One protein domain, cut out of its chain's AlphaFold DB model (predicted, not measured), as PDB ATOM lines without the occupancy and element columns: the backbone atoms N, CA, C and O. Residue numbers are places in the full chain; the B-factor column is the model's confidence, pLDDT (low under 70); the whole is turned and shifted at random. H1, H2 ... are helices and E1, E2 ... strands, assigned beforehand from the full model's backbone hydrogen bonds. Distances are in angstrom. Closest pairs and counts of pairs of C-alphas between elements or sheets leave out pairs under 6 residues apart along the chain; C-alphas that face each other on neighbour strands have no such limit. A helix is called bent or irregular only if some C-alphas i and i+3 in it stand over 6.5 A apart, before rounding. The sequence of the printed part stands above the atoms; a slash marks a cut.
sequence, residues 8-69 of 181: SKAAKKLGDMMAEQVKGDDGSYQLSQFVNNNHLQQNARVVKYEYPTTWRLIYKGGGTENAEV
ATOM      1  N   SER A   8     -46.893 -10.607   0.456       74.62
ATOM      2  CA  SER A   8     -47.567 -11.785  -0.110       74.62
ATOM      3  C   SER A   8     -48.532 -11.401  -1.236       74.62
ATOM      4  O   SER A   8     -48.529 -12.004  -2.311       74.62
ATOM      5  N   LYS A   9     -49.315 -10.334  -1.034       78.12
ATOM      6  CA  LYS A   9     -50.235  -9.810  -2.051       78.12
ATOM      7  C   LYS A   9     -49.482  -9.229  -3.248       78.12
ATOM      8  O   LYS A   9     -49.908  -9.438  -4.382       78.12
ATOM      9  N   ALA A  10     -48.377  -8.522  -3.007       75.69
ATOM     10  CA  ALA A  10     -47.525  -7.982  -4.065       75.69
ATOM     11  C   ALA A  10     -46.877  -9.099  -4.901       75.69
ATOM     12  O   ALA A  10     -46.947  -9.052  -6.126       75.69
ATOM     13  N   ALA A  11     -46.336 -10.133  -4.248       75.56
ATOM     14  CA  ALA A  11     -45.742 -11.294  -4.907       75.56
ATOM     15  C   ALA A  11     -46.766 -12.053  -5.761       75.56
ATOM     16  O   ALA A  11     -46.499 -12.350  -6.924       75.56
ATOM     17  N   LYS A  12     -47.972 -12.292  -5.226       79.56
ATOM     18  CA  LYS A  12     -49.060 -12.921  -5.986       79.56
ATOM     19  C   LYS A  12     -49.439 -12.093  -7.218       79.56
ATOM     20  O   LYS A  12     -49.490 -12.631  -8.316       79.56
ATOM     21  N   LYS A  13     -49.630 -10.779  -7.051       82.19
ATOM     22  CA  LYS A  13     -49.976  -9.876  -8.158       82.19
ATOM     23  C   LYS A  13     -48.886  -9.838  -9.235       82.19
ATOM     24  O   LYS A  13     -49.210  -9.783 -10.416       82.19
ATOM     25  N   LEU A  14     -47.610  -9.869  -8.843       78.62
ATOM     26  CA  LEU A  14     -46.485 -10.006  -9.772       78.62
ATOM     27  C   LEU A  14     -46.570 -11.317 -10.560       78.62
ATOM     28  O   LEU A  14     -46.476 -11.279 -11.780       78.62
ATOM     29  N   GLY A  15     -46.818 -12.443  -9.887       75.94
ATOM     30  CA  GLY A  15     -47.001 -13.740 -10.547       75.94
ATOM     31  C   GLY A  15     -48.143 -13.746 -11.570       75.94
ATOM     32  O   GLY A  15     -47.966 -14.248 -12.680       75.94
ATOM     33  N   ASP A  16     -49.277 -13.125 -11.237       79.75
ATOM     34  CA  ASP A  16     -50.425 -13.018 -12.145       79.75
ATOM     35  C   ASP A  16     -50.077 -12.169 -13.392       79.75
ATOM     36  O   ASP A  16     -50.308 -12.603 -14.522       79.75
ATOM     37  N   MET A  17     -49.419 -11.012 -13.212       76.56
ATOM     38  CA  MET A  17     -48.949 -10.165 -14.327       76.56
ATOM     39  C   MET A  17     -47.909 -10.876 -15.208       76.56
ATOM     40  O   MET A  17     -47.934 -10.736 -16.433       76.56
ATOM     41  N   MET A  18     -47.006 -11.660 -14.605       73.12
ATOM     42  CA  MET A  18     -46.025 -12.469 -15.336       73.12
ATOM     43  C   MET A  18     -46.712 -13.499 -16.235       73.12
ATOM     44  O   MET A  18     -46.278 -13.690 -17.368       73.12
ATOM     45  N   ALA A  19     -47.767 -14.157 -15.745       71.00
ATOM     46  CA  ALA A  19     -48.487 -15.201 -16.469       71.00
ATOM     47  C   ALA A  19     -49.351 -14.650 -17.618       71.00
ATOM     48  O   ALA A  19     -49.442 -15.276 -18.676       71.00
ATOM     49  N   GLU A  20     -49.960 -13.474 -17.442       71.81
ATOM     50  CA  GLU A  20     -50.751 -12.808 -18.486       71.81
ATOM     51  C   GLU A  20     -49.891 -12.361 -19.675       71.81
ATOM     52  O   GLU A  20     -50.296 -12.537 -20.825       71.81
ATOM     53  N   GLN A  21     -48.672 -11.868 -19.424       64.44
ATOM     54  CA  GLN A  21     -47.766 -11.399 -20.482       64.44
ATOM     55  C   GLN A  21     -47.206 -12.514 -21.381       64.44
ATOM     56  O   GLN A  21     -46.732 -12.226 -22.475       64.44
ATOM     57  N   VAL A  22     -47.288 -13.787 -20.973       61.41
ATOM     58  CA  VAL A  22     -46.865 -14.935 -21.811       61.41
ATOM     59  C   VAL A  22     -47.833 -15.190 -22.968       61.41
ATOM     60  O   VAL A  22     -47.496 -15.902 -23.907       61.41
ATOM     61  N   LYS A  23     -49.043 -14.625 -22.917       55.69
ATOM     62  CA  LYS A  23     -50.093 -14.861 -23.918       55.69
ATOM     63  C   LYS A  23     -50.033 -13.905 -25.117       55.69
ATOM     64  O   LYS A  23     -50.920 -13.966 -25.963       55.69
ATOM     65  N   GLY A  24     -49.052 -13.004 -25.167       55.25
ATOM     66  CA  GLY A  24     -48.911 -12.027 -26.245       55.25
ATOM     67  C   GLY A  24     -48.408 -12.657 -27.544       55.25
ATOM     68  O   GLY A  24     -47.390 -13.339 -27.552       55.25
ATOM     69  N   ASP A  25     -49.089 -12.367 -28.654       58.75
ATOM     70  CA  ASP A  25     -48.674 -12.694 -30.033       58.75
ATOM     71  C   ASP A  25     -47.514 -11.785 -30.525       58.75
ATOM     72  O   ASP A  25     -47.213 -11.693 -31.710       58.75
ATOM     73  N   ASP A  26     -46.863 -11.063 -29.607       65.50
ATOM     74  CA  ASP A  26     -45.836 -10.047 -29.868       65.50
ATOM     75  C   ASP A  26     -44.410 -10.628 -29.928       65.50
ATOM     76  O   ASP A  26     -43.427  -9.886 -29.943       65.50
ATOM     77  N   GLY A  27     -44.279 -11.958 -29.952       63.09
ATOM     78  CA  GLY A  27     -42.983 -12.636 -29.969       63.09
ATOM     79  C   GLY A  27     -42.228 -12.555 -28.638       63.09
ATOM     80  O   GLY A  27     -41.019 -12.795 -28.605       63.09
ATOM     81  N   SER A  28     -42.915 -12.228 -27.541       69.88
ATOM     82  CA  SER A  28     -42.367 -12.304 -26.188       69.88
ATOM     83  C   SER A  28     -42.183 -13.750 -25.739       69.88
ATOM     84  O   SER A  28     -43.106 -14.556 -25.805       69.88
ATOM     85  N   TYR A  29     -41.020 -14.068 -25.171       70.75
ATOM     86  CA  TYR A  29     -40.767 -15.368 -24.548       70.75
ATOM     87  C   TYR A  29     -40.405 -15.190 -23.078       70.75
ATOM     88  O   TYR A  29     -39.698 -14.255 -22.702       70.75
ATOM     89  N   GLN A  30     -40.862 -16.120 -22.239       71.50
ATOM     90  CA  GLN A  30     -40.365 -16.230 -20.870       71.50
ATOM     91  C   GLN A  30     -38.863 -16.524 -20.901       71.50
ATOM     92  O   GLN A  30     -38.427 -17.441 -21.597       71.50
ATOM     93  N   LEU A  31     -38.068 -15.782 -20.122       72.25
ATOM     94  CA  LEU A  31     -36.612 -15.965 -20.090       72.25
ATOM     95  C   LEU A  31     -36.228 -17.385 -19.642       72.25
ATOM     96  O   LEU A  31     -35.260 -17.949 -20.138       72.25
ATOM     97  N   SER A  32     -37.032 -18.008 -18.775       71.12
ATOM     98  CA  SER A  32     -36.862 -19.412 -18.376       71.12
ATOM     99  C   SER A  32     -36.961 -20.396 -19.547       71.12
ATOM    100  O   SER A  32     -36.366 -21.467 -19.503       71.12
ATOM    101  N   GLN A  33     -37.667 -20.026 -20.618       71.12
ATOM    102  CA  GLN A  33     -37.793 -20.826 -21.835       71.12
ATOM    103  C   GLN A  33     -36.648 -20.582 -22.822       71.12
ATOM    104  O   GLN A  33     -36.524 -21.314 -23.800       71.12
ATOM    105  N   PHE A  34     -35.780 -19.597 -22.570       74.88
ATOM    106  CA  PHE A  34     -34.646 -19.288 -23.441       74.88
ATOM    107  C   PHE A  34     -33.698 -20.487 -23.590       74.88
ATOM    108  O   PHE A  34     -33.257 -20.804 -24.694       74.88
ATOM    109  N   VAL A  35     -33.453 -21.217 -22.495       73.62
ATOM    110  CA  VAL A  35     -32.601 -22.424 -22.474       73.62
ATOM    111  C   VAL A  35     -33.192 -23.572 -23.305       73.62
ATOM    112  O   VAL A  35     -32.461 -24.441 -23.768       73.62
ATOM    113  N   ASN A  36     -34.497 -23.540 -23.573       77.31
ATOM    114  CA  ASN A  36     -35.185 -24.562 -24.361       77.31
ATOM    115  C   ASN A  36     -35.534 -24.084 -25.783       77.31
ATOM    116  O   ASN A  36     -36.074 -24.855 -26.575       77.31
ATOM    117  N   ASN A  37     -35.243 -22.825 -26.133       78.69
ATOM    118  CA  ASN A  37     -35.591 -22.244 -27.428       78.69
ATOM    119  C   ASN A  37     -34.380 -22.233 -28.373       78.69
ATOM    120  O   ASN A  37     -33.613 -21.269 -28.429       78.69
ATOM    121  N   ASN A  38     -34.248 -23.304 -29.160       78.31
ATOM    122  CA  ASN A  38     -33.161 -23.478 -30.130       78.31
ATOM    123  C   ASN A  38     -33.048 -22.315 -31.124       78.31
ATOM    124  O   ASN A  38     -31.945 -21.922 -31.496       78.31
ATOM    125  N   HIS A  39     -34.176 -21.738 -31.542       75.19
ATOM    126  CA  HIS A  39     -34.186 -20.643 -32.505       75.19
ATOM    127  C   HIS A  39     -33.596 -19.357 -31.913       75.19
ATOM    128  O   HIS A  39     -32.811 -18.675 -32.569       75.19
ATOM    129  N   LEU A  40     -33.923 -19.037 -30.657       74.31
ATOM    130  CA  LEU A  40     -33.313 -17.903 -29.962       74.31
ATOM    131  C   LEU A  40     -31.822 -18.139 -29.712       74.31
ATOM    132  O   LEU A  40     -31.031 -17.234 -29.949       74.31
ATOM    133  N   GLN A  41     -31.421 -19.348 -29.313       76.88
ATOM    134  CA  GLN A  41     -30.010 -19.668 -29.058       76.88
ATOM    135  C   GLN A  41     -29.129 -19.569 -30.306       76.88
ATOM    136  O   GLN A  41     -27.985 -19.137 -30.214       76.88
ATOM    137  N   GLN A  42     -29.652 -19.955 -31.471       81.06
ATOM    138  CA  GLN A  42     -28.902 -19.907 -32.730       81.06
ATOM    139  C   GLN A  42     -28.774 -18.483 -33.293       81.06
ATOM    140  O   GLN A  42     -27.798 -18.172 -33.978       81.06
ATOM    141  N   ASN A  43     -29.747 -17.615 -33.008       81.56
ATOM    142  CA  ASN A  43     -29.853 -16.294 -33.633       81.56
ATOM    143  C   ASN A  43     -29.450 -15.135 -32.712       81.56
ATOM    144  O   ASN A  43     -29.061 -14.069 -33.210       81.56
ATOM    145  N   ALA A  44     -29.517 -15.331 -31.392       82.81
ATOM    146  CA  ALA A  44     -29.020 -14.389 -30.403       82.81
ATOM    147  C   ALA A  44     -27.509 -14.552 -30.225       82.81
ATOM    148  O   ALA A  44     -26.991 -15.652 -30.054       82.81
ATOM    149  N   ARG A  45     -26.782 -13.438 -30.239       81.81
ATOM    150  CA  ARG A  45     -25.345 -13.421 -29.962       81.81
ATOM    151  C   ARG A  45     -24.948 -12.142 -29.262       81.81
ATOM    152  O   ARG A  45     -25.541 -11.085 -29.470       81.81
ATOM    153  N   VAL A  46     -23.889 -12.248 -28.483       82.75
ATOM    154  CA  VAL A  46     -23.258 -11.107 -27.844       82.75
ATOM    155  C   VAL A  46     -22.181 -10.573 -28.790       82.75
ATOM    156  O   VAL A  46     -21.302 -11.316 -29.221       82.75
ATOM    157  N   VAL A  47     -22.275  -9.298 -29.163       82.06
ATOM    158  CA  VAL A  47     -21.328  -8.624 -30.061       82.06
ATOM    159  C   VAL A  47     -20.616  -7.511 -29.314       82.06
ATOM    160  O   VAL A  47     -21.252  -6.693 -28.649       82.06
ATOM    161  N   LYS A  48     -19.290  -7.485 -29.443       78.06
ATOM    162  CA  LYS A  48     -18.442  -6.418 -28.921       78.06
ATOM    163  C   LYS A  48     -18.434  -5.241 -29.898       78.06
ATOM    164  O   LYS A  48     -18.182  -5.425 -31.086       78.06
ATOM    165  N   TYR A  49     -18.686  -4.048 -29.385       75.88
ATOM    166  CA  TYR A  49     -18.493  -2.775 -30.069       75.88
ATOM    167  C   TYR A  49     -17.277  -2.098 -29.454       75.88
ATOM    168  O   TYR A  49     -17.141  -2.099 -28.231       75.88
ATOM    169  N   GLU A  50     -16.397  -1.547 -30.285       76.56
ATOM    170  CA  GLU A  50     -15.245  -0.778 -29.818       76.56
ATOM    171  C   GLU A  50     -15.609   0.711 -29.769       76.56
ATOM    172  O   GLU A  50     -16.188   1.228 -30.723       76.56
ATOM    173  N   TYR A  51     -15.227   1.378 -28.674       60.97
ATOM    174  CA  TYR A  51     -15.369   2.824 -28.426       60.97
ATOM    175  C   TYR A  51     -16.814   3.350 -28.241       60.97
ATOM    176  O   TYR A  51     -17.417   3.846 -29.192       60.97
ATOM    177  N   PRO A  52     -17.357   3.312 -27.006       61.34
ATOM    178  CA  PRO A  52     -16.824   2.632 -25.823       61.34
ATOM    179  C   PRO A  52     -16.919   1.111 -25.976       61.34
ATOM    180  O   PRO A  52     -17.835   0.597 -26.626       61.34
ATOM    181  N   THR A  53     -16.005   0.373 -25.338       67.56
ATOM    182  CA  THR A  53     -16.091  -1.091 -25.307       67.56
ATOM    183  C   THR A  53     -17.396  -1.521 -24.633       67.56
ATOM    184  O   THR A  53     -17.539  -1.451 -23.410       67.56
ATOM    185  N   THR A  54     -18.360  -1.966 -25.439       69.75
ATOM    186  CA  THR A  54     -19.677  -2.427 -24.985       69.75
ATOM    187  C   THR A  54     -19.998  -3.780 -25.594       69.75
ATOM    188  O   THR A  54     -19.682  -4.052 -26.750       69.75
ATOM    189  N   TRP A  55     -20.630  -4.643 -24.806       76.50
ATOM    190  CA  TRP A  55     -21.129  -5.933 -25.262       76.50
ATOM    191  C   TRP A  55     -22.642  -5.827 -25.412       76.50
ATOM    192  O   TRP A  55     -23.337  -5.527 -24.443       76.50
ATOM    193  N   ARG A  56     -23.150  -6.025 -26.628       77.75
ATOM    194  CA  ARG A  56     -24.580  -5.909 -26.940       77.75
ATOM    195  C   ARG A  56     -25.150  -7.268 -27.305       77.75
ATOM    196  O   ARG A  56     -24.563  -7.980 -28.119       77.75
ATOM    197  N   LEU A  57     -26.297  -7.613 -26.726       82.19
ATOM    198  CA  LEU A  57     -27.054  -8.798 -27.112       82.19
ATOM    199  C   LEU A  57     -27.908  -8.458 -28.339       82.19
ATOM    200  O   LEU A  57     -28.854  -7.677 -28.254       82.19
ATOM    201  N   ILE A  58     -27.550  -9.033 -29.483       84.69
ATOM    202  CA  ILE A  58     -28.244  -8.813 -30.752       84.69
ATOM    203  C   ILE A  58     -28.907 -10.097 -31.229       84.69
ATOM    204  O   ILE A  58     -28.394 -11.196 -31.016       84.69
ATOM    205  N   TYR A  59     -30.008  -9.946 -31.947       81.50
ATOM    206  CA  TYR A  59     -30.715 -11.018 -32.620       81.50
ATOM    207  C   TYR A  59     -30.640 -10.800 -34.129       81.50
ATOM    208  O   TYR A  59     -31.021  -9.741 -34.628       81.50
ATOM    209  N   LYS A  60     -30.144 -11.790 -34.879       75.44
ATOM    210  CA  LYS A  60     -30.261 -11.768 -36.346       75.44
ATOM    211  C   LYS A  60     -31.396 -12.678 -36.771       75.44
ATOM    212  O   LYS A  60     -31.247 -13.893 -36.745       75.44
ATOM    213  N   GLY A  61     -32.518 -12.077 -37.150       69.06
ATOM    214  CA  GLY A  61     -33.561 -12.781 -37.891       69.06
ATOM    215  C   GLY A  61     -33.140 -13.020 -39.342       69.06
ATOM    216  O   GLY A  61     -32.072 -12.583 -39.764       69.06
ATOM    217  N   GLY A  62     -34.000 -13.662 -40.137       62.62
ATOM    218  CA  GLY A  62     -33.759 -13.932 -41.565       62.62
ATOM    219  C   GLY A  62     -33.688 -12.699 -42.487       62.62
ATOM    220  O   GLY A  62     -33.747 -12.861 -43.701       62.62
ATOM    221  N   GLY A  63     -33.601 -11.483 -41.936       65.88
ATOM    222  CA  GLY A  63     -33.467 -10.221 -42.670       65.88
ATOM    223  C   GLY A  63     -32.041  -9.657 -42.649       65.88
ATOM    224  O   GLY A  63     -31.129 -10.230 -42.055       65.88
ATOM    225  N   THR A  64     -31.844  -8.508 -43.299       58.75
ATOM    226  CA  THR A  64     -30.538  -7.829 -43.428       58.75
ATOM    227  C   THR A  64     -30.130  -7.001 -42.207       58.75
ATOM    228  O   THR A  64     -28.956  -6.655 -42.081       58.75
ATOM    229  N   GLU A  65     -31.061  -6.687 -41.302       70.00
ATOM    230  CA  GLU A  65     -30.823  -5.815 -40.146       70.00
ATOM    231  C   GLU A  65     -30.784  -6.601 -38.827       70.00
ATOM    232  O   GLU A  65     -31.563  -7.531 -38.602       70.00
ATOM    233  N   ASN A  66     -29.852  -6.231 -37.943       71.19
ATOM    234  CA  ASN A  66     -29.754  -6.804 -36.601       71.19
ATOM    235  C   ASN A  66     -30.814  -6.156 -35.702       71.19
ATOM    236  O   ASN A  66     -30.841  -4.932 -35.588       71.19
ATOM    237  N   ALA A  67     -31.621  -6.962 -35.016       76.06
ATOM    238  CA  ALA A  67     -32.532  -6.478 -33.985       76.06
ATOM    239  C   ALA A  67     -31.842  -6.480 -32.612       76.06
ATOM    240  O   ALA A  67     -31.014  -7.346 -32.314       76.06
ATOM    241  N   GLU A  68     -32.186  -5.515 -31.764       74.94
ATOM    242  CA  GLU A  68     -31.760  -5.491 -30.364       74.94
ATOM    243  C   GLU A  68     -32.620  -6.448 -29.530       74.94
ATOM    244  O   GLU A  68     -33.840  -6.505 -29.693       74.94
ATOM    245  N   VAL A  69     -31.988  -7.211 -28.636       74.56
ATOM    246  CA  VAL A  69     -32.714  -8.081 -27.705       74.56
ATOM    247  C   VAL A  69     -33.011  -7.308 -26.431       74.56
ATOM    248  O   VAL A  69     -32.099  -6.948 -25.689       74.56
TER     249      VAL A  69
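What this domain is: This is residues 8 to 69 of the 181 residues of an uncharacterized protein of Piloderma croceum (strain F 1598) (UniProt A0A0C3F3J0). The parts are strung out one after another with few contacts between them: the helix H1 makes one end, the short helices H2 and H3 follow, and a two-stranded hairpin, E1 and E2, makes the other end. Residues 8 to 17 of H1 stick out as a free arm, and after E2 the last stretch folds back, so that residues 67 to 68 pair with residues 58 to 59 of E2. The printed part has 62 residues with three named helices and two named strands in the order H1, H2, H3, E1, E2; the sheet, in the order E1, E2, is antiparallel, and the class is mixed, helices and strands. The whole is only just loose, close to extended, with a radius of gyration of the C-alphas of 15.6 A, and it is elongated, spanning 46 by 28 by 19 A.

How they stand to each other: H1, residues 8 to 23, touches no helix. It is apart from H2, residues 31 to 36. It is also apart from H3, residues 38 to 43, and from the strands E1, residues 44 to 49, and E2, residues 54 to 59. H2 and H3 only just touch, and only at the corner by their link, with 3 pairs of C-alphas within 8 A; the closest C-alphas are those of Phe 34 and Leu 40, 6.8 A apart. Their lines are about perpendicular, at 78 degrees. H2 is apart from E1 and E2. The closest C-alphas of H3 and E2 are those of Asn 43 and Tyr 59, 5.4 A apart. E1 and E2 form a hairpin of antiparallel neighbours, with 149 degrees between their directions. The C-alphas of residues 46 and 57 face each other at 4.5 A; N 47 and O 56, at 2.8 A, and N 58 and O 45, at 2.9 A, are within hydrogen-bond range. In H3 every O i to N i+4 pair is within hydrogen-bond range; in H1 10 of 12 are, and in H2 0 of 2, beside 2 of 3 O i to N i+3 pairs.

Where its parts are: H1 begins with C-alpha 8 at (-47.567, -11.785, -0.110) and is 24.1 A long from first to last C-alpha. H2 measures 9.7 A and is only just irregular: C-alphas 32 and 35 are 6.6 A apart. H3 measures 8.7 A. E1 is 15.7 A long and begins with C-alpha 44 at (-29.020, -14.389, -30.403). E2 is 15.9 A long and ends with C-alpha 59 at (-30.715, -11.018, -32.620).

The domain as a whole: The two C-alphas farthest apart are those of Ser 8 and Thr 64, at 46.7 A. The printed part has no cut. The link from H1 to H2 is short, and the links from H2 to H3, H3 to E1 and E1 to E2 are tight. The mean pLDDT of the printed part is 73.2, and it is under 70 at residues 21 to 28, 51 to 54 and 61 to 64.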